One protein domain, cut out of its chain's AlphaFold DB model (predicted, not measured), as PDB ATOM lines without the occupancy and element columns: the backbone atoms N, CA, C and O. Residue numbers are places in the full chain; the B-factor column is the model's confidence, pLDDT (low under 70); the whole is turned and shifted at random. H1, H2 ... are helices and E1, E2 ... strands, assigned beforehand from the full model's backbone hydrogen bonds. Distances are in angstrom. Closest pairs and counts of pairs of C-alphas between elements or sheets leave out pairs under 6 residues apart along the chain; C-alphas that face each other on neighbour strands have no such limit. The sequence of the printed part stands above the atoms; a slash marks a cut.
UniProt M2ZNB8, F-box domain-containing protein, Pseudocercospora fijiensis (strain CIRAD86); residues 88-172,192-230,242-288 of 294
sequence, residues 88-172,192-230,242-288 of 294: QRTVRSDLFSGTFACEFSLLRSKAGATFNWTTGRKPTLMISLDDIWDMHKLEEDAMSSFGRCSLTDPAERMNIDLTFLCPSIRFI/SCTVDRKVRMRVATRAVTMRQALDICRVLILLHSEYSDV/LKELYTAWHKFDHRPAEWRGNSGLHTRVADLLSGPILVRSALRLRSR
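Overview. This is residues 88 to 172, 192 to 230 and 242 to 288 of the 294 residues of the protein "F-box domain-containing protein" of Pseudocercospora fijiensis (strain CIRAD86) (UniProt M2ZNB8). One twisted sheet of eight strands is a wall with two helices, H1 and H2, over one face and no named helix over the other; the short helix H3 packs on H2, away from the sheet. The 171 printed residues run E1 E2 E3 E4 H1 E5 E6 H2 E7 H3 E8, three named helices and eight named strands. The sheet, in the order E1 E2 E3 E4 E5 E6 E8 E7, is mixed, and the class is mixed, helices and strands, in two layers: H1 and H2 over one face of the sheet. The whole is compact, with a radius of gyration of the C-alphas of 16.8 A, and spans 52 by 40 by 30 A.

Along the chain. E1, residues 88 to 94, begins with C-alpha 88 at (28.519, -30.229, 35.871). E2 is residues 99 to 105, E3 112 to 118, E4 124 to 129 and H1 134 to 142. E5, residues 156 to 166, is 29.7 A long; E6, residues 193 to 208, is 41.5 A long and bends by 69 degrees at residue 205. H2, residues 210 to 227, is 25.6 A long. E7 is residues 250 to 252 and H3 265 to 270. E8, residues 277 to 287, is 32.1 A long and ends with C-alpha 287 at (55.072, -10.350, 28.494).

Arrangement. E1 to E4 form a meander, each strand the antiparallel neighbour of the one before, in three hairpins; N 101 and O 92 are 2.9 A apart, N 104 and O 113 2.7 A, N 114 and O 126 2.8 A. E4 and E5 are parallel at 18 degrees, N 127 to O 161 being 2.8 A; with H1 between them they make a strand-helix-strand unit with a right-handed crossover. E5 and E6 are antiparallel, with N 162 and O 201 2.8 A apart, as are E6 and E8, with N 198 and O 282 2.8 A apart. E8 and the edge strand E7 are antiparallel, with N 252 and O 277 2.8 A apart. H1 is on the sheet at a height over the sheet of 9.3 A, on the same face as H2, which is also on the sheet. H1 and H2 only just touch, with 3 pairs of C-alphas within 8 A, the closest those of Glu 139 and Leu 214, 7.0 A apart; they run opposite ways at a shallow tilt of 11 degrees. H2 touches H3 with its residues 212 to 219 alone, about perpendicular at 80 degrees, the closest C-alphas being those of Ile 216 and Val 269, 5.9 A apart. In H1, H2 and H3 every O i to N i+4 pair is within hydrogen-bond range.

Size, cuts and confidence. The farthest C-alphas, of Phe 96 and Ile 172, are 55.7 A apart. Two cuts leave out residues 173 to 191, with 9.9 A between C-alphas 172 and 192, and residues 231 to 241, with 22.7 A between C-alphas 230 and 242. The links H1 to E5 and E7 to H3 are long. The mean pLDDT of the printed part is 78.0; 49 residues are under 70, among them 142 to 153 and 242 to 247.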
ATOM      1  N   GLN A  88      28.545 -29.118  36.803       63.62
ATOM      2  CA  GLN A  88      28.519 -30.229  35.871       63.62
ATOM      3  C   GLN A  88      27.820 -29.766  34.596       63.62
ATOM      4  O   GLN A  88      26.638 -29.403  34.614       63.62
ATOM      5  N   ARG A  89      28.554 -29.822  33.490       68.44
ATOM      6  CA  ARG A  89      28.015 -29.631  32.154       68.44
ATOM      7  C   ARG A  89      28.211 -30.934  31.400       68.44
ATOM      8  O   ARG A  89      29.329 -31.319  31.067       68.44
ATOM      9  N   THR A  90      27.119 -31.631  31.115       63.59
ATOM     10  CA  THR A  90      27.162 -32.703  30.117       63.59
ATOM     11  C   THR A  90      27.367 -32.031  28.765       63.59
ATOM     12  O   THR A  90      26.478 -31.339  28.274       63.59
ATOM     13  N   VAL A  91      28.569 -32.155  28.203       65.88
ATOM     14  CA  VAL A  91      28.946 -31.416  26.988       65.88
ATOM     15  C   VAL A  91      28.454 -32.137  25.748       65.88
ATOM     16  O   VAL A  91      28.040 -31.494  24.784       65.88
ATOM     17  N   ARG A  92      28.517 -33.474  25.743       72.50
ATOM     18  CA  ARG A  92      28.182 -34.253  24.552       72.50
ATOM     19  C   ARG A  92      27.860 -35.702  24.901       72.50
ATOM     20  O   ARG A  92      28.694 -36.408  25.460       72.50
ATOM     21  N   SER A  93      26.666 -36.141  24.523       73.94
ATOM     22  CA  SER A  93      26.303 -37.555  24.454       73.94
ATOM     23  C   SER A  93      25.871 -37.825  23.025       73.94
ATOM     24  O   SER A  93      24.785 -37.416  22.621       73.94
ATOM     25  N   ASP A  94      26.742 -38.452  22.244       77.69
ATOM     26  CA  ASP A  94      26.396 -38.909  20.906       77.69
ATOM     27  C   ASP A  94      26.178 -40.419  20.963       77.69
ATOM     28  O   ASP A  94      27.119 -41.217  20.998       77.69
ATOM     29  N   LEU A  95      24.899 -40.789  21.030       71.62
ATOM     30  CA  LEU A  95      24.451 -42.172  21.152       71.62
ATOM     31  C   LEU A  95      24.847 -43.008  19.927       71.62
ATOM     32  O   LEU A  95      25.077 -44.204  20.072       71.62
ATOM     33  N   PHE A  96      24.971 -42.393  18.746       79.94
ATOM     34  CA  PHE A  96      25.322 -43.111  17.519       79.94
ATOM     35  C   PHE A  96      26.809 -43.441  17.454       79.94
ATOM     36  O   PHE A  96      27.178 -44.529  17.015       79.94
ATOM     37  N   SER A  97      27.670 -42.533  17.916       82.75
ATOM     38  CA  SER A  97      29.115 -42.788  17.972       82.75
ATOM     39  C   SER A  97      29.557 -43.519  19.240       82.75
ATOM     40  O   SER A  97      30.743 -43.821  19.385       82.75
ATOM     41  N   GLY A  98      28.635 -43.784  20.175       84.88
ATOM     42  CA  GLY A  98      28.957 -44.373  21.473       84.88
ATOM     43  C   GLY A  98      29.970 -43.527  22.245       84.88
ATOM     44  O   GLY A  98      30.846 -44.086  22.910       84.88
ATOM     45  N   THR A  99      29.901 -42.198  22.086       86.19
ATOM     46  CA  THR A  99      30.801 -41.235  22.727       86.19
ATOM     47  C   THR A  99      30.061 -40.467  23.812       86.19
ATOM     48  O   THR A  99      29.049 -39.812  23.563       86.19
ATOM     49  N   PHE A 100      30.621 -40.504  25.013       85.69
ATOM     50  CA  PHE A 100      30.152 -39.796  26.189       85.69
ATOM     51  C   PHE A 100      31.259 -38.875  26.701       85.69
ATOM     52  O   PHE A 100      32.381 -39.318  26.946       85.69
ATOM     53  N   ALA A 101      30.947 -37.591  26.862       86.69
ATOM     54  CA  ALA A 101      31.853 -36.598  27.417       86.69
ATOM     55  C   ALA A 101      31.161 -35.817  28.540       86.69
ATOM     56  O   ALA A 101      30.161 -35.124  28.318       86.69
ATOM     57  N   CYS A 102      31.723 -35.909  29.743       84.06
ATOM     58  CA  CYS A 102      31.291 -35.146  30.906       84.06
ATOM     59  C   CYS A 102      32.367 -34.127  31.274       84.06
ATOM     60  O   CYS A 102      33.528 -34.498  31.438       84.06
ATOM     61  N   GLU A 103      31.985 -32.860  31.422       85.19
ATOM     62  CA  GLU A 103      32.878 -31.787  31.853       85.19
ATOM     63  C   GLU A 103      32.467 -31.273  33.236       85.19
ATOM     64  O   GLU A 103      31.287 -31.081  33.547       85.19
ATOM     65  N   PHE A 104      33.482 -31.054  34.056       81.19
ATOM     66  CA  PHE A 104      33.426 -30.473  35.382       81.19
ATOM     67  C   PHE A 104      34.259 -29.203  35.340       81.19
ATOM     68  O   PHE A 104      35.444 -29.270  35.023       81.19
ATOM     69  N   SER A 105      33.667 -28.061  35.664       80.75
ATOM     70  CA  SER A 105      34.405 -26.809  35.810       80.75
ATOM     71  C   SER A 105      34.146 -26.200  37.181       80.75
ATOM     72  O   SER A 105      33.018 -26.204  37.687       80.75
ATOM     73  N   LEU A 106      35.214 -25.687  37.794       72.25
ATOM     74  CA  LEU A 106      35.112 -24.893  39.010       72.25
ATOM     75  C   LEU A 106      34.648 -23.481  38.631       72.25
ATOM     76  O   LEU A 106      35.224 -22.842  37.762       72.25
ATOM     77  N   LEU A 107      33.621 -22.958  39.300       68.38
ATOM     78  CA  LEU A 107      33.017 -21.651  38.989       68.38
ATOM     79  C   LEU A 107      34.010 -20.476  38.981       68.38
ATOM     80  O   LEU A 107      33.841 -19.516  38.235       68.38
ATOM     81  N   ARG A 108      35.030 -20.540  39.843       72.06
ATOM     82  CA  ARG A 108      35.976 -19.441  40.104       72.06
ATOM     83  C   ARG A 108      37.411 -19.742  39.659       72.06
ATOM     84  O   ARG A 108      38.300 -18.943  39.932       72.06
ATOM     85  N   SER A 109      37.647 -20.879  39.009       74.62
ATOM     86  CA  SER A 109      38.960 -21.261  38.476       74.62
ATOM     87  C   SER A 109      38.798 -21.792  37.052       74.62
ATOM     88  O   SER A 109      37.738 -22.296  36.701       74.62
ATOM     89  N   LYS A 110      39.835 -21.715  36.209       79.88
ATOM     90  CA  LYS A 110      39.820 -22.452  34.929       79.88
ATOM     91  C   LYS A 110      40.189 -23.921  35.121       79.88
ATOM     92  O   LYS A 110      40.316 -24.659  34.142       79.88
ATOM     93  N   ALA A 111      40.366 -24.343  36.369       84.31
ATOM     94  CA  ALA A 111      40.486 -25.734  36.708       84.31
ATOM     95  C   ALA A 111      39.187 -26.488  36.405       84.31
ATOM     96  O   ALA A 111      38.068 -26.026  36.654       84.31
ATOM     97  N   GLY A 112      39.363 -27.677  35.856       86.88
ATOM     98  CA  GLY A 112      38.272 -28.526  35.439       86.88
ATOM     99  C   GLY A 112      38.735 -29.944  35.176       86.88
ATOM    100  O   GLY A 112      39.930 -30.230  35.068       86.88
ATOM    101  N   ALA A 113      37.770 -30.841  35.067       86.81
ATOM    102  CA  ALA A 113      37.993 -32.213  34.678       86.81
ATOM    103  C   ALA A 113      37.078 -32.570  33.509       86.81
ATOM    104  O   ALA A 113      35.929 -32.147  33.445       86.81
ATOM    105  N   THR A 114      37.570 -33.370  32.579       89.38
ATOM    106  CA  THR A 114      36.779 -33.910  31.481       89.38
ATOM    107  C   THR A 114      36.937 -35.415  31.479       89.38
ATOM    108  O   THR A 114      38.046 -35.929  31.343       89.38
ATOM    109  N   PHE A 115      35.831 -36.130  31.620       89.12
ATOM    110  CA  PHE A 115      35.792 -37.573  31.453       89.12
ATOM    111  C   PHE A 115      35.252 -37.892  30.065       89.12
ATOM    112  O   PHE A 115      34.111 -37.553  29.749       89.12
ATOM    113  N   ASN A 116      36.080 -38.531  29.246       90.31
ATOM    114  CA  ASN A 116      35.735 -38.939  27.893       90.31
ATOM    115  C   ASN A 116      35.706 -40.460  27.807       90.31
ATOM    116  O   ASN A 116      36.704 -41.129  28.083       90.31
ATOM    117  N   TRP A 117      34.584 -40.992  27.352       89.94
ATOM    118  CA  TRP A 117      34.387 -42.399  27.065       89.94
ATOM    119  C   TRP A 117      33.941 -42.551  25.615       89.94
ATOM    120  O   TRP A 117      33.056 -41.844  25.142       89.94
ATOM    121  N   THR A 118      34.574 -43.465  24.893       90.31
ATOM    122  CA  THR A 118      34.192 -43.806  23.524       90.31
ATOM    123  C   THR A 118      34.201 -45.315  23.420       90.31
ATOM    124  O   THR A 118      35.182 -45.951  23.811       90.31
ATOM    125  N   THR A 119      33.134 -45.884  22.872       88.25
ATOM    126  CA  THR A 119      33.008 -47.333  22.696       88.25
ATOM    127  C   THR A 119      34.231 -47.894  21.959       88.25
ATOM    128  O   THR A 119      34.662 -47.366  20.934       88.25
ATOM    129  N   GLY A 120      34.844 -48.942  22.516       89.38
ATOM    130  CA  GLY A 120      36.058 -49.565  21.971       89.38
ATOM    131  C   GLY A 120      37.374 -48.831  22.273       89.38
ATOM    132  O   GLY A 120      38.440 -49.313  21.890       89.38
ATOM    133  N   ARG A 121      37.345 -47.693  22.978       91.25
ATOM    134  CA  ARG A 121      38.544 -46.986  23.456       91.25
ATOM    135  C   ARG A 121      38.607 -46.997  24.977       91.25
ATOM    136  O   ARG A 121      37.596 -47.095  25.660       91.25
ATOM    137  N   LYS A 122      39.823 -46.874  25.512       90.88
ATOM    138  CA  LYS A 122      40.003 -46.690  26.955       90.88
ATOM    139  C   LYS A 122      39.439 -45.323  27.368       90.88
ATOM    140  O   LYS A 122      39.812 -44.331  26.726       90.88
ATOM    141  N   PRO A 123      38.615 -45.253  28.427       91.75
ATOM    142  CA  PRO A 123      38.194 -43.986  28.998       91.75
ATOM    143  C   PRO A 123      39.401 -43.106  29.317       91.75
ATOM    144  O   PRO A 123      40.483 -43.595  29.662       91.75
ATOM    145  N   THR A 124      39.229 -41.800  29.163       92.56
ATOM    146  CA  THR A 124      40.267 -40.810  29.442       92.56
ATOM    147  C   THR A 124      39.725 -39.779  30.417       92.56
ATOM    148  O   THR A 124      38.772 -39.069  30.098       92.56
ATOM    149  N   LEU A 125      40.353 -39.688  31.588       92.38
ATOM    150  CA  LEU A 125      40.117 -38.630  32.559       92.38
ATOM    151  C   LEU A 125      41.172 -37.547  32.354       92.38
ATOM    152  O   LEU A 125      42.358 -37.768  32.594       92.38
ATOM    153  N   MET A 126      40.741 -36.382  31.896       92.31
ATOM    154  CA  MET A 126      41.582 -35.202  31.764       92.31
ATOM    155  C   MET A 126      41.332 -34.286  32.951       92.31
ATOM    156  O   MET A 126      40.186 -33.952  33.215       92.31
ATOM    157  N   ILE A 127      42.377 -33.855  33.645       90.31
ATOM    158  CA  ILE A 127      42.288 -32.838  34.695       90.31
ATOM    159  C   ILE A 127      43.184 -31.674  34.292       90.31
ATOM    160  O   ILE A 127      44.363 -31.868  33.995       90.31
ATOM    161  N   SER A 128      42.621 -30.473  34.257       90.25
ATOM    162  CA  SER A 128      43.336 -29.221  34.038       90.25
ATOM    163  C   SER A 128      43.276 -28.412  35.323       90.25
ATOM    164  O   SER A 128      42.189 -28.192  35.839       90.25
ATOM    165  N   LEU A 129      44.421 -27.968  35.831       88.94
ATOM    166  CA  LEU A 129      44.525 -27.130  37.022       88.94
ATOM    167  C   LEU A 129      45.252 -25.828  36.669       88.94
ATOM    168  O   LEU A 129      46.294 -25.853  36.007       88.94
ATOM    169  N   ASP A 130      44.717 -24.697  37.115       84.25
ATOM    170  CA  ASP A 130      45.425 -23.416  37.027       84.25
ATOM    171  C   ASP A 130      46.398 -23.251  38.197       84.25
ATOM    172  O   ASP A 130      47.491 -22.719  38.022       84.25
ATOM    173  N   ASP A 131      46.006 -23.745  39.369       80.12
ATOM    174  CA  ASP A 131      46.810 -23.773  40.582       80.12
ATOM    175  C   ASP A 131      46.818 -25.192  41.174       80.12
ATOM    176  O   ASP A 131      45.839 -25.933  41.083       80.12
ATOM    177  N   ILE A 132      47.910 -25.571  41.835       75.31
ATOM    178  CA  ILE A 132      47.994 -26.804  42.625       75.31
ATOM    179  C   ILE A 132      46.885 -26.829  43.689       75.31
ATOM    180  O   ILE A 132      46.300 -27.881  43.945       75.31
ATOM    181  N   TRP A 133      46.532 -25.669  44.252       79.56
ATOM    182  CA  TRP A 133      45.447 -25.552  45.228       79.56
ATOM    183  C   TRP A 133      44.062 -25.876  44.656       79.56
ATOM    184  O   TRP A 133      43.175 -26.285  45.408       79.56
ATOM    185  N   ASP A 134      43.865 -25.767  43.339       81.50
ATOM    186  CA  ASP A 134      42.603 -26.166  42.712       81.50
ATOM    187  C   ASP A 134      42.377 -27.677  42.779       81.50
ATOM    188  O   ASP A 134      41.230 -28.117  42.725       81.50
ATOM    189  N   MET A 135      43.434 -28.476  42.976       81.06
ATOM    190  CA  MET A 135      43.294 -29.916  43.188       81.06
ATOM    191  C   MET A 135      42.495 -30.223  44.458       81.06
ATOM    192  O   MET A 135      41.678 -31.139  44.451       81.06
ATOM    193  N   HIS A 136      42.695 -29.455  45.534       79.88
ATOM    194  CA  HIS A 136      41.963 -29.659  46.787       79.88
ATOM    195  C   HIS A 136      40.470 -29.361  46.629       79.88
ATOM    196  O   HIS A 136      39.645 -30.124  47.119       79.88
ATOM    197  N   LYS A 137      40.126 -28.298  45.893       79.81
ATOM    198  CA  LYS A 137      38.727 -27.954  45.589       79.81
ATOM    199  C   LYS A 137      38.086 -28.995  44.678       79.81
ATOM    200  O   LYS A 137      37.003 -29.487  44.964       79.81
ATOM    201  N   LEU A 138      38.796 -29.377  43.612       76.88
ATOM    202  CA  LEU A 138      38.345 -30.416  42.692       76.88
ATOM    203  C   LEU A 138      38.096 -31.732  43.431       76.88
ATOM    204  O   LEU A 138      37.147 -32.440  43.115       76.88
ATOM    205  N   GLU A 139      38.940 -32.063  44.401       77.88
ATOM    206  CA  GLU A 139      38.753 -33.241  45.227       77.88
ATOM    207  C   GLU A 139      37.549 -33.117  46.152       77.88
ATOM    208  O   GLU A 139      36.751 -34.045  46.186       77.88
ATOM    209  N   GLU A 140      37.404 -32.017  46.892       75.25
ATOM    210  CA  GLU A 140      36.252 -31.793  47.774       75.25
ATOM    211  C   GLU A 140      34.938 -31.957  46.998       75.25
ATOM    212  O   GLU A 140      34.042 -32.698  47.414       75.25
ATOM    213  N   ASP A 141      34.891 -31.390  45.795       70.25
ATOM    214  CA  ASP A 141      33.719 -31.451  44.937       70.25
ATOM    215  C   ASP A 141      33.538 -32.811  44.250       70.25
ATOM    216  O   ASP A 141      32.417 -33.315  44.155       70.25
ATOM    217  N   ALA A 142      34.611 -33.464  43.799       66.69
ATOM    218  CA  ALA A 142      34.532 -34.818  43.249       66.69
ATOM    219  C   ALA A 142      34.244 -35.867  44.338       66.69
ATOM    220  O   ALA A 142      33.685 -36.924  44.057       66.69
ATOM    221  N   MET A 143      34.577 -35.583  45.594       66.56
ATOM    222  CA  MET A 143      34.257 -36.417  46.752       66.56
ATOM    223  C   MET A 143      32.894 -36.092  47.361       66.56
ATOM    224  O   MET A 143      32.437 -36.844  48.235       66.56
ATOM    225  N   SER A 144      32.228 -35.034  46.889       67.81
ATOM    226  CA  SER A 144      30.813 -34.796  47.159       67.81
ATOM    227  C   SER A 144      29.973 -35.992  46.688       67.81
ATOM    228  O   SER A 144      30.419 -36.850  45.919       67.81
ATOM    229  N   SER A 145      28.727 -36.069  47.160       53.12
ATOM    230  CA  SER A 145      27.786 -37.165  46.878       53.12
ATOM    231  C   SER A 145      27.639 -37.516  45.390       53.12
ATOM    232  O   SER A 145      27.201 -38.619  45.071       53.12
ATOM    233  N   PHE A 146      28.014 -36.607  44.488       54.53
ATOM    234  CA  PHE A 146      28.008 -36.837  43.052       54.53
ATOM    235  C   PHE A 146      29.172 -37.723  42.571       54.53
ATOM    236  O   PHE A 146      28.936 -38.774  41.975       54.53
ATOM    237  N   GLY A 147      30.430 -37.352  42.837       54.53
ATOM    238  CA  GLY A 147      31.560 -38.118  42.294       54.53
ATOM    239  C   GLY A 147      31.803 -39.447  43.016       54.53
ATOM    240  O   GLY A 147      32.439 -40.336  42.450       54.53
ATOM    241  N   ARG A 148      31.194 -39.651  44.194       54.44
ATOM    242  CA  ARG A 148      31.132 -40.970  44.847       54.44
ATOM    243  C   ARG A 148      30.293 -42.004  44.090       54.44
ATOM    244  O   ARG A 148      30.536 -43.187  44.289       54.44
ATOM    245  N   CYS A 149      29.326 -41.595  43.267       51.28
ATOM    246  CA  CYS A 149      28.248 -42.500  42.854       51.28
ATOM    247  C   CYS A 149      28.214 -42.890  41.369       51.28
ATOM    248  O   CYS A 149      27.460 -43.803  41.046       51.28
ATOM    249  N   SER A 150      28.921 -42.216  40.446       56.72
ATOM    250  CA  SER A 150      28.457 -42.292  39.039       56.72
ATOM    251  C   SER A 150      29.487 -42.383  37.916       56.72
ATOM    252  O   SER A 150      29.088 -42.739  36.813       56.72
ATOM    253  N   LEU A 151      30.769 -42.065  38.114       63.56
ATOM    254  CA  LEU A 151      31.676 -41.944  36.956       63.56
ATOM    255  C   LEU A 151      32.448 -43.219  36.616       63.56
ATOM    256  O   LEU A 151      32.860 -43.391  35.475       63.56
ATOM    257  N   THR A 152      32.676 -44.086  37.598       61.94
ATOM    258  CA  THR A 152      33.602 -45.224  37.471       61.94
ATOM    259  C   THR A 152      33.245 -46.345  38.460       61.94
ATOM    260  O   THR A 152      34.145 -46.956  39.041       61.94
ATOM    261  N   ASP A 153      31.968 -46.504  38.808       69.69
ATOM    262  CA  ASP A 153      31.501 -47.680  39.550       69.69
ATOM    263  C   ASP A 153      30.658 -48.524  38.576       69.69
ATOM    264  O   ASP A 153      29.614 -48.040  38.130       69.69
ATOM    265  N   PRO A 154      31.115 -49.725  38.171       79.38
ATOM    266  CA  PRO A 154      32.325 -50.413  38.632       79.38
ATOM    267  C   PRO A 154      33.627 -49.772  38.131       79.38
ATOM    268  O   PRO A 154      33.647 -49.056  37.133       79.38
ATOM    269  N   ALA A 155      34.732 -50.055  38.830       86.50
ATOM    270  CA  ALA A 155      36.064 -49.545  38.502       86.50
ATOM    271  C   ALA A 155      36.483 -49.889  37.059       86.50
ATOM    272  O   ALA A 155      36.405 -51.047  36.640       86.50
ATOM    273  N   GLU A 156      37.019 -48.911  36.324       86.94
ATOM    274  CA  GLU A 156      37.384 -49.068  34.909       86.94
ATOM    275  C   GLU A 156      38.865 -48.788  34.650       86.94
ATOM    276  O   GLU A 156      39.514 -48.010  35.348       86.94
ATOM    277  N   ARG A 157      39.436 -49.442  33.632       91.44
ATOM    278  CA  ARG A 157      40.802 -49.144  33.172       91.44
ATOM    279  C   ARG A 157      40.777 -47.856  32.361       91.44
ATOM    280  O   ARG A 157      40.099 -47.819  31.338       91.44
ATOM    281  N   MET A 158      41.562 -46.852  32.739       92.69
ATOM    282  CA  MET A 158      41.538 -45.548  32.071       92.69
ATOM    283  C   MET A 158      42.935 -44.960  31.852       92.69
ATOM    284  O   MET A 158      43.939 -45.440  32.381       92.69
ATOM    285  N   ASN A 159      42.995 -43.925  31.019       94.31
ATOM    286  CA  ASN A 159      44.151 -43.045  30.912       94.31
ATOM    287  C   ASN A 159      43.873 -41.777  31.717       94.31
ATOM    288  O   ASN A 159      42.842 -41.135  31.517       94.31
ATOM    289  N   ILE A 160      44.797 -41.406  32.595       93.44
ATOM    290  CA  ILE A 160      44.730 -40.160  33.353       93.44
ATOM    291  C   ILE A 160      45.693 -39.167  32.709       93.44
ATOM    292  O   ILE A 160      46.899 -39.411  32.651       93.44
ATOM    293  N   ASP A 161      45.142 -38.055  32.231       93.75
ATOM    294  CA  ASP A 161      45.846 -36.931  31.622       93.75
ATOM    295  C   ASP A 161      45.749 -35.730  32.570       93.75
ATOM    296  O   ASP A 161      44.734 -35.043  32.625       93.75
ATOM    297  N   LEU A 162      46.818 -35.449  33.308       92.44
ATOM    298  CA  LEU A 162      46.884 -34.319  34.227       92.44
ATOM    299  C   LEU A 162      47.657 -33.167  33.583       92.44
ATOM    300  O   LEU A 162      48.760 -33.350  33.074       92.44
ATOM    301  N   THR A 163      47.091 -31.969  33.609       90.94
ATOM    302  CA  THR A 163      47.724 -30.737  33.140       90.94
ATOM    303  C   THR A 163      47.640 -29.697  34.239       90.94
ATOM    304  O   THR A 163      46.552 -29.438  34.735       90.94
ATOM    305  N   PHE A 164      48.755 -29.075  34.599       89.19
ATOM    306  CA  PHE A 164      48.739 -27.976  35.560       89.19
ATOM    307  C   PHE A 164      49.771 -26.906  35.229       89.19
ATOM    308  O   PHE A 164      50.801 -27.173  34.596       89.19
ATOM    309  N   LEU A 165      49.466 -25.674  35.626       83.88
ATOM    310  CA  LEU A 165      50.404 -24.563  35.582       83.88
ATOM    311  C   LEU A 165      51.180 -24.527  36.898       83.88
ATOM    312  O   LEU A 165      50.607 -24.513  37.981       83.88
ATOM    313  N   CYS A 166      52.505 -24.534  36.806       79.75
ATOM    314  CA  CYS A 166      53.354 -24.266  37.956       79.75
ATOM    315  C   CYS A 166      53.542 -22.749  38.064       79.75
ATOM    316  O   CYS A 166      53.973 -22.141  37.071       79.75
ATOM    317  N   PRO A 167      53.243 -22.138  39.226       64.31
ATOM    318  CA  PRO A 167      53.465 -20.715  39.427       64.31
ATOM    319  C   PRO A 167      54.937 -20.369  39.184       64.31
ATOM    320  O   PRO A 167      55.849 -21.126  39.522       64.31
ATOM    321  N   SER A 168      55.149 -19.232  38.527       60.59
ATOM    322  CA  SER A 168      56.440 -18.790  38.016       60.59
ATOM    323  C   SER A 168      57.487 -18.709  39.134       60.59
ATOM    324  O   SER A 168      57.257 -18.061  40.157       60.59
ATOM    325  N   ILE A 169      58.689 -19.248  38.908       55.66
ATOM    326  CA  ILE A 169      59.862 -18.825  39.681       55.66
ATOM    327  C   ILE A 169      60.080 -17.356  39.304       55.66
ATOM    328  O   ILE A 169      60.405 -17.047  38.154       55.66
ATOM    329  N   ARG A 170      59.840 -16.424  40.236       51.28
ATOM    330  CA  ARG A 170      60.225 -15.023  40.027       51.28
ATOM    331  C   ARG A 170      61.725 -15.015  39.773       51.28
ATOM    332  O   ARG A 170      62.504 -15.347  40.661       51.28
ATOM    333  N   PHE A 171      62.126 -14.631  38.566       53.22
ATOM    334  CA  PHE A 171      63.531 -14.405  38.281       53.22
ATOM    335  C   PHE A 171      64.029 -13.277  39.183       53.22
ATOM    336  O   PHE A 171      63.619 -12.123  39.039       53.22
ATOM    337  N   ILE A 172      64.918 -13.619  40.116       46.75
ATOM    338  CA  ILE A 172      65.749 -12.638  40.800       46.75
ATOM    339  C   ILE A 172      66.673 -12.074  39.728       46.75
ATOM    340  O   ILE A 172      67.456 -12.792  39.107       46.75
ATOM    341  N   SER A 192      60.023  -6.871  33.486       62.94
ATOM    342  CA  SER A 192      59.829  -8.119  34.222       62.94
ATOM    343  C   SER A 192      59.046  -9.099  33.340       62.94
ATOM    344  O   SER A 192      57.857  -8.878  33.100       62.94
ATOM    345  N   CYS A 193      59.702 -10.142  32.840       63.88
ATOM    346  CA  CYS A 193      59.032 -11.258  32.180       63.88
ATOM    347  C   CYS A 193      58.659 -12.296  33.237       63.88
ATOM    348  O   CYS A 193      59.489 -12.653  34.074       63.88
ATOM    349  N   THR A 194      57.421 -12.778  33.200       68.75
ATOM    350  CA  THR A 194      57.016 -13.958  33.966       68.75
ATOM    351  C   THR A 194      57.163 -15.184  33.072       68.75
ATOM    352  O   THR A 194      56.811 -15.161  31.889       68.75
ATOM    353  N   VAL A 195      57.753 -16.245  33.619       71.69
ATOM    354  CA  VAL A 195      57.905 -17.529  32.929       71.69
ATOM    355  C   VAL A 195      56.973 -18.517  33.600       71.69
ATOM    356  O   VAL A 195      57.196 -18.891  34.749       71.69
ATOM    357  N   ASP A 196      55.939 -18.939  32.887       78.31
ATOM    358  CA  ASP A 196      55.055 -19.994  33.362       78.31
ATOM    359  C   ASP A 196      55.549 -21.335  32.840       78.31
ATOM    360  O   ASP A 196      55.946 -21.462  31.678       78.31
ATOM    361  N   ARG A 197      55.479 -22.365  33.682       81.75
ATOM    362  CA  ARG A 197      55.744 -23.744  33.269       81.75
ATOM    363  C   ARG A 197      54.425 -24.501  33.246       81.75
ATOM    364  O   ARG A 197      53.790 -24.674  34.280       81.75
ATOM    365  N   LYS A 198      54.020 -24.975  32.069       85.50
ATOM    366  CA  LYS A 198      52.884 -25.887  31.913       85.50
ATOM    367  C   LYS A 198      53.401 -27.316  31.911       85.50
ATOM    368  O   LYS A 198      54.230 -27.677  31.075       85.50
ATOM    369  N   VAL A 199      52.907 -28.125  32.836       86.75
ATOM    370  CA  VAL A 199      53.286 -29.530  32.980       86.75
ATOM    371  C   VAL A 199      52.111 -30.385  32.547       86.75
ATOM    372  O   VAL A 199      50.973 -30.129  32.933       86.75
ATOM    373  N   ARG A 200      52.388 -31.395  31.726       90.50
ATOM    374  CA  ARG A 200      51.431 -32.420  31.331       90.50
ATOM    375  C   ARG A 200      51.980 -33.781  31.722       90.50
ATOM    376  O   ARG A 200      53.086 -34.143  31.325       90.50
ATOM    377  N   MET A 201      51.196 -34.533  32.473       92.31
ATOM    378  CA  MET A 201      51.500 -35.890  32.895       92.31
ATOM    379  C   MET A 201      50.431 -36.826  32.343       92.31
ATOM    380  O   MET A 201      49.254 -36.472  32.289       92.31
ATOM    381  N   ARG A 202      50.844 -38.008  31.893       94.00
ATOM    382  CA  ARG A 202      49.951 -39.050  31.395       94.00
ATOM    383  C   ARG A 202      50.336 -40.381  32.007       94.00
ATOM    384  O   ARG A 202      51.507 -40.759  31.960       94.00
ATOM    385  N   VAL A 203      49.351 -41.112  32.510       94.88
ATOM    386  CA  VAL A 203      49.560 -42.464  33.027       94.88
ATOM    387  C   VAL A 203      48.385 -43.369  32.676       94.88
ATOM    388  O   VAL A 203      47.228 -42.951  32.689       94.88
ATOM    389  N   ALA A 204      48.695 -44.612  32.319       94.31
ATOM    390  CA  ALA A 204      47.697 -45.654  32.126       94.31
ATOM    391  C   ALA A 204      47.471 -46.389  33.450       94.31
ATOM    392  O   ALA A 204      48.433 -46.694  34.162       94.31
ATOM    393  N   THR A 205      46.215 -46.688  33.764       94.06
ATOM    394  CA  THR A 205      45.842 -47.319  35.030       94.06
ATOM    395  C   THR A 205      45.255 -48.712  34.824       94.06
ATOM    396  O   THR A 205      44.756 -49.082  33.753       94.06
ATOM    397  N   ARG A 206      45.276 -49.495  35.902       93.75
ATOM    398  CA  ARG A 206      44.393 -50.647  36.092       93.75
ATOM    399  C   ARG A 206      42.953 -50.169  36.309       93.75
ATOM    400  O   ARG A 206      42.653 -48.988  36.139       93.75
ATOM    401  N   ALA A 207      42.055 -51.102  36.623       92.25
ATOM    402  CA  ALA A 207      40.686 -50.759  36.977       92.25
ATOM    403  C   ALA A 207      40.706 -49.871  38.226       92.25
ATOM    404  O   ALA A 207      41.155 -50.317  39.280       92.25
ATOM    405  N   VAL A 208      40.289 -48.614  38.079       90.12
ATOM    406  CA  VAL A 208      40.292 -47.622  39.154       90.12
ATOM    407  C   VAL A 208      38.934 -46.952  39.267       90.12
ATOM    408  O   VAL A 208      38.236 -46.720  38.280       90.12
ATOM    409  N   THR A 209      38.578 -46.638  40.503       89.31
ATOM    410  CA  THR A 209      37.478 -45.733  40.829       89.31
ATOM    411  C   THR A 209      37.917 -44.272  40.666       89.31
ATOM    412  O   THR A 209      39.108 -43.969  40.647       89.31
ATOM    413  N   MET A 210      36.972 -43.336  40.621       85.12
ATOM    414  CA  MET A 210      37.227 -41.903  40.492       85.12
ATOM    415  C   MET A 210      38.043 -41.396  41.681       85.12
ATOM    416  O   MET A 210      38.996 -40.642  41.512       85.12
ATOM    417  N   ARG A 211      37.745 -41.896  42.886       85.38
ATOM    418  CA  ARG A 211      38.532 -41.619  44.092       85.38
ATOM    419  C   ARG A 211      39.993 -42.038  43.927       85.38
ATOM    420  O   ARG A 211      40.895 -41.265  44.226       85.38
ATOM    421  N   GLN A 212      40.225 -43.246  43.418       91.00
ATOM    422  CA  GLN A 212      41.571 -43.740  43.135       91.00
ATOM    423  C   GLN A 212      42.259 -42.939  42.022       91.00
ATOM    424  O   GLN A 212      43.456 -42.687  42.109       91.00
ATOM    425  N   ALA A 213      41.520 -42.495  41.003       89.88
ATOM    426  CA  ALA A 213      42.051 -41.632  39.954       89.88
ATOM    427  C   ALA A 213      42.523 -40.273  40.507       89.88
ATOM    428  O   ALA A 213      43.600 -39.804  40.143       89.88
ATOM    429  N   LEU A 214      41.782 -39.677  41.445       87.88
ATOM    430  CA  LEU A 214      42.195 -38.447  42.135       87.88
ATOM    431  C   LEU A 214      43.425 -38.664  43.026       87.88
ATOM    432  O   LEU A 214      44.323 -37.821  43.043       87.88
ATOM    433  N   ASP A 215      43.506 -39.804  43.717       89.25
ATOM    434  CA  ASP A 215      44.704 -40.190  44.472       89.25
ATOM    435  C   ASP A 215      45.930 -40.327  43.555       89.25
ATOM    436  O   ASP A 215      47.016 -39.860  43.906       89.25
ATOM    437  N   ILE A 216      45.759 -40.878  42.347       90.25
ATOM    438  CA  ILE A 216      46.815 -40.911  41.327       90.25
ATOM    439  C   ILE A 216      47.228 -39.487  40.940       90.25
ATOM    440  O   ILE A 216      48.418 -39.180  40.930       90.25
ATOM    441  N   CYS A 217      46.274 -38.591  40.673       89.31
ATOM    442  CA  CYS A 217      46.575 -37.197  40.338       89.31
ATOM    443  C   CYS A 217      47.358 -36.477  41.445       89.31
ATOM    444  O   CYS A 217      48.313 -35.768  41.139       89.31
ATOM    445  N   ARG A 218      47.025 -36.704  42.721       86.75
ATOM    446  CA  ARG A 218      47.783 -36.163  43.863       86.75
ATOM    447  C   ARG A 218      49.233 -36.626  43.857       86.75
ATOM    448  O   ARG A 218      50.133 -35.805  43.992       86.75
ATOM    449  N   VAL A 219      49.459 -37.923  43.658       87.69
ATOM    450  CA  VAL A 219      50.816 -38.477  43.572       87.69
ATOM    451  C   VAL A 219      51.577 -37.872  42.396       87.69
ATOM    452  O   VAL A 219      52.729 -37.492  42.558       87.69
ATOM    453  N   LEU A 220      50.941 -37.703  41.234       87.56
ATOM    454  CA  LEU A 220      51.574 -37.057  40.080       87.56
ATOM    455  C   LEU A 220      52.013 -35.611  40.386       87.56
ATOM    456  O   LEU A 220      53.117 -35.218  40.010       87.56
ATOM    457  N   ILE A 221      51.189 -34.841  41.102       85.19
ATOM    458  CA  ILE A 221      51.526 -33.473  41.532       85.19
ATOM    459  C   ILE A 221      52.696 -33.483  42.523       85.19
ATOM    460  O   ILE A 221      53.643 -32.715  42.352       85.19
ATOM    461  N   LEU A 222      52.657 -34.371  43.525       84.00
ATOM    462  CA  LEU A 222      53.718 -34.503  44.530       84.00
ATOM    463  C   LEU A 222      55.052 -34.891  43.884       84.00
ATOM    464  O   LEU A 222      56.054 -34.212  44.106       84.00
ATOM    465  N   LEU A 223      55.045 -35.898  43.004       81.94
ATOM    466  CA  LEU A 223      56.219 -36.290  42.225       81.94
ATOM    467  C   LEU A 223      56.762 -35.094  41.442       81.94
ATOM    468  O   LEU A 223      57.956 -34.818  41.482       81.94
ATOM    469  N   HIS A 224      55.909 -34.324  40.764       79.38
ATOM    470  CA  HIS A 224      56.407 -33.137  40.081       79.38
ATOM    471  C   HIS A 224      57.089 -32.157  41.045       79.38
ATOM    472  O   HIS A 224      58.168 -31.685  40.711       79.38
ATOM    473  N   SER A 225      56.507 -31.866  42.214       75.12
ATOM    474  CA  SER A 225      57.116 -30.937  43.180       75.12
ATOM    475  C   SER A 225      58.474 -31.409  43.711       75.12
ATOM    476  O   SER A 225      59.380 -30.595  43.851       75.12
ATOM    477  N   GLU A 226      58.649 -32.715  43.930       69.81
ATOM    478  CA  GLU A 226      59.906 -33.290  44.427       69.81
ATOM    479  C   GLU A 226      60.991 -33.364  43.341       69.81
ATOM    480  O   GLU A 226      62.172 -33.160  43.621       69.81
ATOM    481  N   TYR A 227      60.607 -33.628  42.087       61.88
ATOM    482  CA  TYR A 227      61.548 -33.796  40.974       61.88
ATOM    483  C   TYR A 227      61.759 -32.521  40.143       61.88
ATOM    484  O   TYR A 227      62.672 -32.482  39.317       61.88
ATOM    485  N   SER A 228      60.966 -31.460  40.340       58.72
ATOM    486  CA  SER A 228      61.109 -30.208  39.582       58.72
ATOM    487  C   SER A 228      62.375 -29.415  39.903       58.72
ATOM    488  O   SER A 228      62.785 -28.617  39.058       58.72
ATOM    489  N   ASP A 229      63.010 -29.679  41.049       49.91
ATOM    490  CA  ASP A 229      64.308 -29.103  41.430       49.91
ATOM    491  C   ASP A 229      65.499 -29.849  40.814       49.91
ATOM    492  O   ASP A 229      66.615 -29.327  40.776       49.91
ATOM    493  N   VAL A 230      65.275 -31.043  40.256       43.78
ATOM    494  CA  VAL A 230      66.294 -31.754  39.485       43.78
ATOM    495  C   VAL A 230      66.332 -31.114  38.102       43.78
ATOM    496  O   VAL A 230      65.675 -31.555  37.159       43.78
ATOM    497  N   LEU A 242      59.648 -19.155  20.739       49.38
ATOM    498  CA  LEU A 242      58.832 -19.532  21.911       49.38
ATOM    499  C   LEU A 242      57.318 -19.356  21.665       49.38
ATOM    500  O   LEU A 242      56.601 -18.720  22.438       49.38
ATOM    501  N   LYS A 243      56.802 -19.973  20.598       50.62
ATOM    502  CA  LYS A 243      55.389 -20.358  20.492       50.62
ATOM    503  C   LYS A 243      55.280 -21.818  20.932       50.62
ATOM    504  O   LYS A 243      55.434 -22.718  20.126       50.62
ATOM    505  N   GLU A 244      55.076 -22.034  22.232       51.97
ATOM    506  CA  GLU A 244      54.837 -23.353  22.848       51.97
ATOM    507  C   GLU A 244      55.765 -24.482  22.341       51.97
ATOM    508  O   GLU A 244      55.318 -25.470  21.758       51.97
ATOM    509  N   LEU A 245      57.075 -24.376  22.592       52.38
ATOM    510  CA  LEU A 245      57.979 -25.510  22.386       52.38
ATOM    511  C   LEU A 245      57.725 -26.549  23.476       52.38
ATOM    512  O   LEU A 245      58.261 -26.495  24.582       52.38
ATOM    513  N   TYR A 246      56.856 -27.499  23.166       54.38
ATOM    514  CA  TYR A 246      56.685 -28.663  24.002       54.38
ATOM    515  C   TYR A 246      57.833 -29.652  23.757       54.38
ATOM    516  O   TYR A 246      57.992 -30.153  22.641       54.38
ATOM    517  N   THR A 247      58.567 -30.020  24.806       63.75
ATOM    518  CA  THR A 247      59.602 -31.062  24.717       63.75
ATOM    519  C   THR A 247      59.002 -32.430  24.364       63.75
ATOM    520  O   THR A 247      57.784 -32.630  24.419       63.75
ATOM    521  N   ALA A 248      59.834 -33.389  23.952       77.50
ATOM    522  CA  ALA A 248      59.405 -34.780  23.811       77.50
ATOM    523  C   ALA A 248      58.863 -35.322  25.150       77.50
ATOM    524  O   ALA A 248      59.182 -34.805  26.221       77.50
ATOM    525  N   TRP A 249      58.024 -36.358  25.100       83.00
ATOM    526  CA  TRP A 249      57.594 -37.039  26.321       83.00
ATOM    527  C   TRP A 249      58.789 -37.726  26.977       83.00
ATOM    528  O   TRP A 249      59.442 -38.565  26.356       83.00
ATOM    529  N   HIS A 250      59.034 -37.408  28.242       84.81
ATOM    530  CA  HIS A 250      59.995 -38.117  29.069       84.81
ATOM    531  C   HIS A 250      59.280 -39.260  29.782       84.81
ATOM    532  O   HIS A 250      58.207 -39.072  30.358       84.81
ATOM    533  N   LYS A 251      59.864 -40.458  29.711       87.38
ATOM    534  CA  LYS A 251      59.389 -41.611  30.476       87.38
ATOM    535  C   LYS A 251      59.991 -41.538  31.869       87.38
ATOM    536  O   LYS A 251      61.209 -41.490  32.007       87.38
ATOM    537  N   PHE A 252      59.131 -41.532  32.872       82.12
ATOM    538  CA  PHE A 252      59.513 -41.664  34.263       82.12
ATOM    539  C   PHE A 252      59.201 -43.099  34.702       82.12
ATOM    540  O   PHE A 252      58.036 -43.480  34.903       82.12
ATOM    541  N   ASP A 253      60.254 -43.915  34.770       74.44
ATOM    542  CA  ASP A 253      60.174 -45.268  35.312       74.44
ATOM    543  C   ASP A 253      60.048 -45.162  36.830       74.44
ATOM    544  O   ASP A 253      60.994 -44.894  37.561       74.44
ATOM    545  N   HIS A 254      58.823 -45.337  37.300       69.19
ATOM    546  CA  HIS A 254      58.463 -45.302  38.703       69.19
ATOM    547  C   HIS A 254      58.796 -46.671  39.290       69.19
ATOM    548  O   HIS A 254      57.992 -47.598  39.237       69.19
ATOM    549  N   ARG A 255      60.006 -46.834  39.829       68.25
ATOM    550  CA  ARG A 255      60.291 -47.983  40.691       68.25
ATOM    551  C   ARG A 255      59.699 -47.685  42.071       68.25
ATOM    552  O   ARG A 255      60.166 -46.746  42.711       68.25
ATOM    553  N   PRO A 256      58.707 -48.457  42.558       60.78
ATOM    554  CA  PRO A 256      58.051 -48.177  43.841       60.78
ATOM    555  C   PRO A 256      59.024 -48.097  45.028       60.78
ATOM    556  O   PRO A 256      58.765 -47.384  45.990       60.78
ATOM    557  N   ALA A 257      60.169 -48.784  44.939       59.00
ATOM    558  CA  ALA A 257      61.218 -48.782  45.958       59.00
ATOM    559  C   ALA A 257      61.924 -47.422  46.143       59.00
ATOM    560  O   ALA A 257      62.562 -47.210  47.170       59.00
ATOM    561  N   GLU A 258      61.828 -46.508  45.173       64.75
ATOM    562  CA  GLU A 258      62.526 -45.214  45.196       64.75
ATOM    563  C   GLU A 258      61.657 -44.062  45.725       64.75
ATOM    564  O   GLU A 258      62.149 -42.949  45.916       64.75
ATOM    565  N   TRP A 259      60.367 -44.307  45.986       70.75
ATOM    566  CA  TRP A 259      59.443 -43.284  46.473       70.75
ATOM    567  C   TRP A 259      59.740 -43.011  47.956       70.75
ATOM    568  O   TRP A 259      59.388 -43.793  48.840       70.75
ATOM    569  N   ARG A 260      60.455 -41.912  48.235       59.22
ATOM    570  CA  ARG A 260      60.898 -41.557  49.590       59.22
ATOM    571  C   ARG A 260      59.695 -41.312  50.509       59.22
ATOM    572  O   ARG A 260      58.834 -40.495  50.212       59.22
ATOM    573  N   GLY A 261      59.676 -41.984  51.661       55.88
ATOM    574  CA  GLY A 261      59.129 -41.505  52.942       55.88
ATOM    575  C   GLY A 261      57.620 -41.259  53.111       55.88
ATOM    576  O   GLY A 261      57.126 -41.472  54.213       55.88
ATOM    577  N   ASN A 262      56.856 -40.867  52.088       57.84
ATOM    578  CA  ASN A 262      55.403 -40.668  52.201       57.84
ATOM    579  C   ASN A 262      54.656 -41.981  51.918       57.84
ATOM    580  O   ASN A 262      54.015 -42.177  50.888       57.84
ATOM    581  N   SER A 263      54.799 -42.916  52.855       65.50
ATOM    582  CA  SER A 263      54.674 -44.372  52.684       65.50
ATOM    583  C   SER A 263      53.265 -44.942  52.463       65.50
ATOM    584  O   SER A 263      53.135 -46.118  52.138       65.50
ATOM    585  N   GLY A 264      52.196 -44.158  52.618       81.06
ATOM    586  CA  GLY A 264      50.823 -44.674  52.518       81.06
ATOM    587  C   GLY A 264      50.174 -44.491  51.145       81.06
ATOM    588  O   GLY A 264      49.708 -45.448  50.530       81.06
ATOM    589  N   LEU A 265      50.095 -43.243  50.673       82.44
ATOM    590  CA  LEU A 265      49.410 -42.893  49.419       82.44
ATOM    591  C   LEU A 265      50.130 -43.479  48.202       82.44
ATOM    592  O   LEU A 265      49.513 -44.021  47.293       82.44
ATOM    593  N   HIS A 266      51.451 -43.410  48.253       82.94
ATOM    594  CA  HIS A 266      52.378 -43.945  47.278       82.94
ATOM    595  C   HIS A 266      52.179 -45.440  47.018       82.94
ATOM    596  O   HIS A 266      51.927 -45.837  45.881       82.94
ATOM    597  N   THR A 267      52.169 -46.254  48.073       83.62
ATOM    598  CA  THR A 267      51.925 -47.696  47.966       83.62
ATOM    599  C   THR A 267      50.523 -48.001  47.442       83.62
ATOM    600  O   THR A 267      50.370 -48.868  46.590       83.62
ATOM    601  N   ARG A 268      49.502 -47.240  47.871       87.62
ATOM    602  CA  ARG A 268      48.129 -47.405  47.358       87.62
ATOM    603  C   ARG A 268      48.011 -47.130  45.862       87.62
ATOM    604  O   ARG A 268      47.172 -47.739  45.213       87.62
ATOM    605  N   VAL A 269      48.802 -46.198  45.336       89.81
ATOM    606  CA  VAL A 269      48.762 -45.795  43.925       89.81
ATOM    607  C   VAL A 269      49.639 -46.683  43.047       89.81
ATOM    608  O   VAL A 269      49.251 -46.962  41.915       89.81
ATOM    609  N   ALA A 270      50.782 -47.155  43.550       88.00
ATOM    610  CA  ALA A 270      51.744 -47.935  42.774       88.00
ATOM    611  C   ALA A 270      51.097 -49.147  42.081       88.00
ATOM    612  O   ALA A 270      51.275 -49.341  40.879       88.00
ATOM    613  N   ASP A 271      50.255 -49.892  42.802       90.19
ATOM    614  CA  ASP A 271      49.572 -51.078  42.268       90.19
ATOM    615  C   ASP A 271      48.445 -50.759  41.277       90.19
ATOM    616  O   ASP A 271      47.937 -51.660  40.599       90.19
ATOM    617  N   LEU A 272      48.043 -49.489  41.182       92.38
ATOM    618  CA  LEU A 272      47.011 -49.009  40.266       92.38
ATOM    619  C   LEU A 272      47.588 -48.566  38.922       92.38
ATOM    620  O   LEU A 272      46.837 -48.460  37.952       92.38
ATOM    621  N   LEU A 273      48.894 -48.313  38.834       92.31
ATOM    622  CA  LEU A 273      49.539 -47.915  37.586       92.31
ATOM    623  C   LEU A 273      49.816 -49.150  36.719       92.31
ATOM    624  O   LEU A 273      50.188 -50.217  37.208       92.31
ATOM    625  N   SER A 274      49.606 -49.032  35.407       92.19
ATOM    626  CA  SER A 274      49.840 -50.129  34.456       92.19
ATOM    627  C   SER A 274      51.020 -49.884  33.512       92.19
ATOM    628  O   SER A 274      51.222 -50.666  32.586       92.19
ATOM    629  N   GLY A 275      51.749 -48.778  33.664       89.88
ATOM    630  CA  GLY A 275      52.827 -48.382  32.759       89.88
ATOM    631  C   GLY A 275      53.521 -47.091  33.199       89.88
ATOM    632  O   GLY A 275      53.081 -46.482  34.173       89.88
ATOM    633  N   PRO A 276      54.602 -46.673  32.506       91.56
ATOM    634  CA  PRO A 276      55.422 -45.519  32.885       91.56
ATOM    635  C   PRO A 276      54.599 -44.236  32.963       91.56
ATOM    636  O   PRO A 276      53.663 -44.032  32.184       91.56
ATOM    637  N   ILE A 277      54.997 -43.343  33.869       90.75
ATOM    638  CA  ILE A 277      54.443 -41.995  33.926       90.75
ATOM    639  C   ILE A 277      55.128 -41.202  32.817       90.75
ATOM    640  O   ILE A 277      56.351 -41.079  32.781       90.75
ATOM    641  N   LEU A 278      54.348 -40.690  31.876       91.06
ATOM    642  CA  LEU A 278      54.856 -39.842  30.808       91.06
ATOM    643  C   LEU A 278      54.744 -38.393  31.261       91.06
ATOM    644  O   LEU A 278      53.659 -37.955  31.635       91.06
ATOM    645  N   VAL A 279      55.841 -37.643  31.201       88.19
ATOM    646  CA  VAL A 279      55.884 -36.233  31.604       88.19
ATOM    647  C   VAL A 279      56.342 -35.375  30.434       88.19
ATOM    648  O   VAL A 279      57.286 -35.708  29.719       88.19
ATOM    649  N   ARG A 280      55.665 -34.248  30.236       87.94
ATOM    650  CA  ARG A 280      55.988 -33.239  29.233       87.94
ATOM    651  C   ARG A 280      55.894 -31.867  29.881       87.94
ATOM    652  O   ARG A 280      54.879 -31.552  30.495       87.94
ATOM    653  N   SER A 281      56.922 -31.042  29.734       84.06
ATOM    654  CA  SER A 281      56.906 -29.664  30.231       84.06
ATOM    655  C   SER A 281      57.077 -28.679  29.088       84.06
ATOM    656  O   SER A 281      57.916 -28.879  28.214       84.06
ATOM    657  N   ALA A 282      56.296 -27.608  29.115       81.75
ATOM    658  CA  ALA A 282      56.426 -26.480  28.211       81.75
ATOM    659  C   ALA A 282      56.649 -25.207  29.029       81.75
ATOM    660  O   ALA A 282      55.979 -24.985  30.041       81.75
ATOM    661  N   LEU A 283      57.585 -24.371  28.586       77.25
ATOM    662  CA  LEU A 283      57.797 -23.039  29.141       77.25
ATOM    663  C   LEU A 283      57.055 -22.021  28.280       77.25
ATOM    664  O   LEU A 283      57.139 -22.049  27.051       77.25
ATOM    665  N   ARG A 284      56.328 -21.116  28.929       75.69
ATOM    666  CA  ARG A 284      55.609 -20.019  28.290       75.69
ATOM    667  C   ARG A 284      56.097 -18.705  28.878       75.69
ATOM    668  O   ARG A 284      55.889 -18.429  30.055       75.69
ATOM    669  N   LEU A 285      56.725 -17.881  28.045       72.62
ATOM    670  CA  LEU A 285      57.027 -16.500  28.404       72.62
ATOM    671  C   LEU A 285      55.746 -15.676  28.301       72.62
ATOM    672  O   LEU A 285      55.114 -15.639  27.243       72.62
ATOM    673  N   ARG A 286      55.371 -14.994  29.384       68.62
ATOM    674  CA  ARG A 286      54.367 -13.935  29.332       68.62
ATOM    675  C   ARG A 286      55.069 -12.590  29.400       68.62
ATOM    676  O   ARG A 286      55.751 -12.260  30.373       68.62
ATOM    677  N   SER A 287      54.872 -11.786  28.362       66.81
ATOM    678  CA  SER A 287      55.072 -10.350  28.494       66.81
ATOM    679  C   SER A 287      53.955  -9.820  29.387       66.81
ATOM    680  O   SER A 287      52.787  -9.962  29.018       66.81
ATOM    681  N   ARG A 288      54.286  -9.208  30.530       65.75
ATOM    682  CA  ARG A 288      53.297  -8.426  31.285       65.75
ATOM    683  C   ARG A 288      52.666  -7.404  30.347       65.75
ATOM    684  O   ARG A 288      53.399  -6.616  29.733       65.75
TER     685      ARG A 288